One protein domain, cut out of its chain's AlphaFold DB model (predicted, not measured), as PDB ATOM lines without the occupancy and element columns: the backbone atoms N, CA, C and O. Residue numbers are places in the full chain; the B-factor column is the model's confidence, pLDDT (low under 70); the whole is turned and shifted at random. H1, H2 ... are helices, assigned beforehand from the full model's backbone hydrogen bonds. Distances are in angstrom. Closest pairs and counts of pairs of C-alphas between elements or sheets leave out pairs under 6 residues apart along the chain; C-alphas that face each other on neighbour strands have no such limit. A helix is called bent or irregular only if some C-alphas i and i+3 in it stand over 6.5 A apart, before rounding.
ATOM      1  N   GLU A  13      75.958 101.791  83.344       96.62
ATOM      2  CA  GLU A  13      74.965 102.294  84.300       96.62
ATOM      3  C   GLU A  13      75.582 103.165  85.407       96.62
ATOM      4  O   GLU A  13      74.909 103.974  86.044       96.62
ATOM      5  N   VAL A  14      76.881 103.008  85.669       97.06
ATOM      6  CA  VAL A  14      77.594 103.760  86.707       97.06
ATOM      7  C   VAL A  14      78.373 104.925  86.108       97.06
ATOM      8  O   VAL A  14      78.299 106.049  86.610       97.06
ATOM      9  N   LEU A  15      79.161 104.666  85.064       97.19
ATOM     10  CA  LEU A  15      80.044 105.666  84.474       97.19
ATOM     11  C   LEU A  15      79.281 106.666  83.613       97.19
ATOM     12  O   LEU A  15      79.604 107.850  83.656       97.19
ATOM     13  N   PHE A  16      78.290 106.202  82.854       97.69
ATOM     14  CA  PHE A  16      77.549 107.041  81.926       97.69
ATOM     15  C   PHE A  16      76.279 107.587  82.573       97.69
ATOM     16  O   PHE A  16      76.202 108.791  82.806       97.69
ATOM     17  N   ASP A  17      75.338 106.726  82.960       97.81
ATOM     18  CA  ASP A  17      74.026 107.180  83.440       97.81
ATOM     19  C   ASP A  17      74.170 108.075  84.685       97.81
ATOM     20  O   ASP A  17      73.573 109.147  84.777       97.81
ATOM     21  N   ILE A  18      75.024 107.689  85.644       96.75
ATOM     22  CA  ILE A  18      75.268 108.491  86.855       96.75
ATOM     23  C   ILE A  18      76.394 109.512  86.646       96.75
ATOM     24  O   ILE A  18      76.282 110.654  87.093       96.75
ATOM     25  N   GLY A  19      77.507 109.099  86.033       96.50
ATOM     26  CA  GLY A  19      78.705 109.936  85.920       96.50
ATOM     27  C   GLY A  19      78.608 111.054  84.883       96.50
ATOM     28  O   GLY A  19      79.297 112.062  85.034       96.50
ATOM     29  N   VAL A  20      77.754 110.898  83.870       97.62
ATOM     30  CA  VAL A  20      77.551 111.867  82.786       97.62
ATOM     31  C   VAL A  20      76.116 112.383  82.802       97.62
ATOM     32  O   VAL A  20      75.904 113.547  83.123       97.62
ATOM     33  N   GLU A  21      75.111 111.546  82.530       98.31
ATOM     34  CA  GLU A  21      73.740 112.037  82.300       98.31
ATOM     35  C   GLU A  21      73.115 112.675  83.552       98.31
ATOM     36  O   GLU A  21      72.559 113.783  83.506       98.31
ATOM     37  N   ALA A  22      73.229 112.011  84.705       97.81
ATOM     38  CA  ALA A  22      72.741 112.552  85.968       97.81
ATOM     39  C   ALA A  22      73.561 113.767  86.428       97.81
ATOM     40  O   ALA A  22      72.996 114.705  86.997       97.81
ATOM     41  N   GLN A  23      74.869 113.780  86.151       98.00
ATOM     42  CA  GLN A  23      75.749 114.905  86.457       98.00
ATOM     43  C   GLN A  23      75.349 116.148  85.652       98.00
ATOM     44  O   GLN A  23      75.072 117.191  86.245       98.00
ATOM     45  N   GLU A  24      75.183 116.022  84.334       98.44
ATOM     46  CA  GLU A  24      74.702 117.100  83.464       98.44
ATOM     47  C   GLU A  24      73.320 117.610  83.888       98.44
ATOM     48  O   GLU A  24      73.029 118.807  83.836       98.44
ATOM     49  N   THR A  25      72.437 116.703  84.308       98.38
ATOM     50  CA  THR A  25      71.116 117.074  84.823       98.38
ATOM     51  C   THR A  25      71.239 117.867  86.119       98.38
ATOM     52  O   THR A  25      70.563 118.885  86.270       98.38
ATOM     53  N   SER A  26      72.121 117.447  87.030       98.19
ATOM     54  CA  SER A  26      72.346 118.126  88.308       98.19
ATOM     55  C   SER A  26      72.847 119.560  88.122       98.19
ATOM     56  O   SER A  26      72.346 120.476  88.777       98.19
ATOM     57  N   GLU A  27      73.730 119.780  87.146       97.94
ATOM     58  CA  GLU A  27      74.254 121.102  86.798       97.94
ATOM     59  C   GLU A  27      73.155 122.029  86.273       97.94
ATOM     60  O   GLU A  27      73.051 123.176  86.710       97.94
ATOM     61  N   LYS A  28      72.271 121.519  85.402       98.38
ATOM     62  CA  LYS A  28      71.137 122.283  84.852       98.38
ATOM     63  C   LYS A  28      70.166 122.768  85.930       98.38
ATOM     64  O   LYS A  28      69.551 123.818  85.762       98.38
ATOM     65  N   VAL A  29      70.018 122.019  87.023       98.31
ATOM     66  CA  VAL A  29      69.099 122.354  88.127       98.31
ATOM     67  C   VAL A  29      69.802 122.956  89.349       98.31
ATOM     68  O   VAL A  29      69.152 123.208  90.361       98.31
ATOM     69  N   GLY A  30      71.114 123.203  89.273       98.00
ATOM     70  CA  GLY A  30      71.893 123.809  90.357       98.00
ATOM     71  C   GLY A  30      72.078 122.911  91.586       98.00
ATOM     72  O   GLY A  30      72.263 123.418  92.693       98.00
ATOM     73  N   ILE A  31      72.015 121.587  91.419       97.75
ATOM     74  CA  ILE A  31      72.243 120.605  92.486       97.75
ATOM     75  C   ILE A  31      73.673 120.077  92.388       97.75
ATOM     76  O   ILE A  31      74.133 119.686  91.322       97.75
ATOM     77  N   ASN A  32      74.362 119.990  93.527       97.38
ATOM     78  CA  ASN A  32      75.657 119.322  93.595       97.38
ATOM     79  C   ASN A  32      75.478 117.795  93.683       97.38
ATOM     80  O   ASN A  32      75.057 117.273  94.724       97.38
ATOM     81  N   LEU A  33      75.813 117.076  92.610       97.62
ATOM     82  CA  LEU A  33      75.851 115.616  92.591       97.62
ATOM     83  C   LEU A  33      77.277 115.110  92.853       97.62
ATOM     84  O   LEU A  33      78.242 115.525  92.226       97.62
ATOM     85  N   LEU A  34      77.398 114.174  93.795       97.31
ATOM     86  CA  LEU A  34      78.630 113.435  94.071       97.31
ATOM     87  C   LEU A  34      78.337 111.946  93.935       97.31
ATOM     88  O   LEU A  34      77.328 111.484  94.479       97.31
ATOM     89  N   ARG A  35      79.226 111.201  93.276       95.94
ATOM     90  CA  ARG A  35      79.129 109.747  93.095       95.94
ATOM     91  C   ARG A  35      80.203 109.031  93.917       95.94
ATOM     92  O   ARG A  35      81.377 109.389  93.848       95.94
ATOM     93  N   ALA A  36      79.813 108.004  94.667       96.81
ATOM     94  CA  ALA A  36      80.768 107.068  95.257       96.81
ATOM     95  C   ALA A  36      81.391 106.170  94.177       96.81
ATOM     96  O   ALA A  36      80.714 105.763  93.230       96.81
ATOM     97  N   LYS A  37      82.670 105.821  94.334       95.88
ATOM     98  CA  LYS A  37      83.288 104.784  93.500       95.88
ATOM     99  C   LYS A  37      82.609 103.438  93.764       95.88
ATOM    100  O   LYS A  37      82.142 103.193  94.876       95.88
ATOM    101  N   THR A  38      82.559 102.592  92.746       97.50
ATOM    102  CA  THR A  38      82.293 101.162  92.924       97.50
ATOM    103  C   THR A  38      83.461 100.521  93.670       97.50
ATOM    104  O   THR A  38      84.550 101.096  93.756       97.50
ATOM    105  N   VAL A  39      83.218  99.348  94.250       97.19
ATOM    106  CA  VAL A  39      84.237  98.641  95.034       97.19
ATOM    107  C   VAL A  39      85.341  98.062  94.149       97.19
ATOM    108  O   VAL A  39      86.480  98.029  94.592       97.19
ATOM    109  N   ASN A  40      85.043  97.692  92.896       96.31
ATOM    110  CA  ASN A  40      86.005  97.145  91.935       96.31
ATOM    111  C   ASN A  40      86.904  96.071  92.591       96.31
ATOM    112  O   ASN A  40      86.403  95.066  93.090       96.31
ATOM    113  N   ASP A  41      88.218  96.292  92.602       97.06
ATOM    114  CA  ASP A  41      89.252  95.427  93.164       97.06
ATOM    115  C   ASP A  41      89.703  95.848  94.575       97.06
ATOM    116  O   ASP A  41      90.809  95.505  94.996       97.06
ATOM    117  N   ASP A  42      88.867  96.580  95.325       98.00
ATOM    118  CA  ASP A  42      89.182  96.971  96.700       98.00
ATOM    119  C   ASP A  42      89.485  95.717  97.549       98.00
ATOM    120  O   ASP A  42      88.616  94.845  97.702       98.00
ATOM    121  N   PRO A  43      90.694  95.617  98.145       98.25
ATOM    122  CA  PRO A  43      91.094  94.450  98.923       98.25
ATOM    123  C   PRO A  43      90.133  94.106 100.062       98.25
ATOM    124  O   PRO A  43      89.935  92.929 100.349       98.25
ATOM    125  N   LYS A  44      89.496  95.107 100.683       98.19
ATOM    126  CA  LYS A  44      88.535  94.886 101.773       98.19
ATOM    127  C   LYS A  44      87.238  94.273 101.275       98.19
ATOM    128  O   LYS A  44      86.606  93.505 101.992       98.19
ATOM    129  N   PHE A  45      86.811  94.629 100.063       97.31
ATOM    130  CA  PHE A  45      85.629  94.018  99.471       97.31
ATOM    131  C   PHE A  45      85.905  92.559  99.098       97.31
ATOM    132  O   PHE A  45      85.082  91.693  99.380       97.31
ATOM    133  N   ILE A  46      87.085  92.279  98.536       98.25
ATOM    134  CA  ILE A  46      87.525  90.910  98.236       98.25
ATOM    135  C   ILE A  46      87.589  90.063  99.515       98.25
ATOM    136  O   ILE A  46      87.062  88.953  99.524       98.25
ATOM    137  N   GLU A  47      88.177  90.592 100.592       98.56
ATOM    138  CA  GLU A  47      88.217  89.941 101.911       98.56
ATOM    139  C   GLU A  47      86.803  89.632 102.426       98.56
ATOM    140  O   GLU A  47      86.502  88.485 102.739       98.56
ATOM    141  N   ALA A  48      85.892  90.609 102.391       98.12
ATOM    142  CA  ALA A  48      84.510  90.409 102.828       98.12
ATOM    143  C   ALA A  48      83.763  89.335 102.012       98.12
ATOM    144  O   ALA A  48      82.977  88.568 102.566       98.12
ATOM    145  N   VAL A  49      83.993  89.259 100.697       97.56
ATOM    146  CA  VAL A  49      83.407  88.205  99.851       97.56
ATOM    147  C   VAL A  49      84.002  86.837 100.192       97.56
ATOM    148  O   VAL A  49      83.253  85.861 100.282       97.56
ATOM    149  N   ALA A  50      85.317  86.755 100.409       98.19
ATOM    150  CA  ALA A  50      85.981  85.520 100.821       98.19
ATOM    151  C   ALA A  50      85.435  85.007 102.162       98.19
ATOM    152  O   ALA A  50      85.119  83.823 102.272       98.19
ATOM    153  N   ASP A  51      85.224  85.899 103.134       98.44
ATOM    154  CA  ASP A  51      84.631  85.561 104.430       98.44
ATOM    155  C   ASP A  51      83.223  84.968 104.288       98.44
ATOM    156  O   ASP A  51      82.901  83.972 104.935       98.44
ATOM    157  N   VAL A  52      82.378  85.540 103.421       97.88
ATOM    158  CA  VAL A  52      81.026  85.012 103.156       97.88
ATOM    159  C   VAL A  52      81.089  83.604 102.561       97.88
ATOM    160  O   VAL A  52      80.317  82.733 102.961       97.88
ATOM    161  N   VAL A  53      82.006  83.360 101.621       97.94
ATOM    162  CA  VAL A  53      82.195  82.027 101.027       97.94
ATOM    163  C   VAL A  53      82.691  81.028 102.071       97.94
ATOM    164  O   VAL A  53      82.154  79.926 102.149       97.94
ATOM    165  N   GLN A  54      83.657  81.412 102.907       98.12
ATOM    166  CA  GLN A  54      84.174  80.556 103.975       98.12
ATOM    167  C   GLN A  54      83.071  80.182 104.973       98.12
ATOM    168  O   GLN A  54      82.889  79.006 105.272       98.12
ATOM    169  N   GLN A  55      82.256  81.151 105.401       97.88
ATOM    170  CA  GLN A  55      81.104  80.893 106.271       97.88
ATOM    171  C   GLN A  55      80.114  79.909 105.639       97.88
ATOM    172  O   GLN A  55      79.604  79.029 106.329       97.88
ATOM    173  N   MET A  56      79.849  80.028 104.334       97.12
ATOM    174  CA  MET A  56      78.969  79.102 103.612       97.12
ATOM    175  C   MET A  56      79.537  77.679 103.567       97.12
ATOM    176  O   MET A  56      78.769  76.725 103.639       97.12
ATOM    177  N   MET A  57      80.859  77.533 103.452       96.38
ATOM    178  CA  MET A  57      81.536  76.232 103.454       96.38
ATOM    179  C   MET A  57      81.582  75.592 104.845       96.38
ATOM    180  O   MET A  57      81.448  74.380 104.956       96.38
ATOM    181  N   ASP A  58      81.749  76.398 105.895       93.88
ATOM    182  CA  ASP A  58      81.821  75.928 107.285       93.88
ATOM    183  C   ASP A  58      80.441  75.611 107.888       93.88
ATOM    184  O   ASP A  58      80.358  75.043 108.975       93.88
ATOM    185  N   SER A  59      79.355  75.985 107.203       79.06
ATOM    186  CA  SER A  59      77.969  75.779 107.649       79.06
ATOM    187  C   SER A  59      77.409  74.376 107.343       79.06
ATOM    188  O   SER A  59      76.188  74.232 107.243       79.06
TER     189      SER A  59
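AT A GLANCE: This is residues 13 to 59 of the 60 residues of an uncharacterized protein of Thermodesulfobacteriales bacterium (UniProt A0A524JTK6). Two helices lie at the two ends of an extended rod, joined by a long link that turns after H1, folds back past it and runs on to H2, which sticks out free. The printed part has 47 residues, with two named helices, H1 then H2, and no named strand; its class is all helix. It is extended, with a radius of gyration of the C-alphas of 17.2 A and spans of 53 by 16 by 15 A.

IN THESE COORDINATES: Find C-alpha 17 at (74.026, 107.180, 83.440); from there H1, residues 17 to 28, runs 15.4 A. H1 is irregular, but only just: C-alphas 19 and 22 are 6.51 A apart. Then look at C-alpha 43, where H2, residues 43 to 58, begins; it runs 22.3 A to C-alpha 58 at (81.821, 75.928, 107.285).

HOW THE PARTS SIT: H1 and H2 are apart, with no C-alpha of the one within 8 A of the other. In H2 every O i to N i+4 pair is within hydrogen-bond range; in H1, 5 of 8 are.

THE WHOLE: The two C-alphas farthest apart, of Lys 28 and Asp 58, are 52.6 A apart. Residues 29 to 42 make the long link, and residues 39 to 59, of which 43 to 58 belong to H2, stand free. The printed part has no cut, and no printed residue is under 70 in pLDDT.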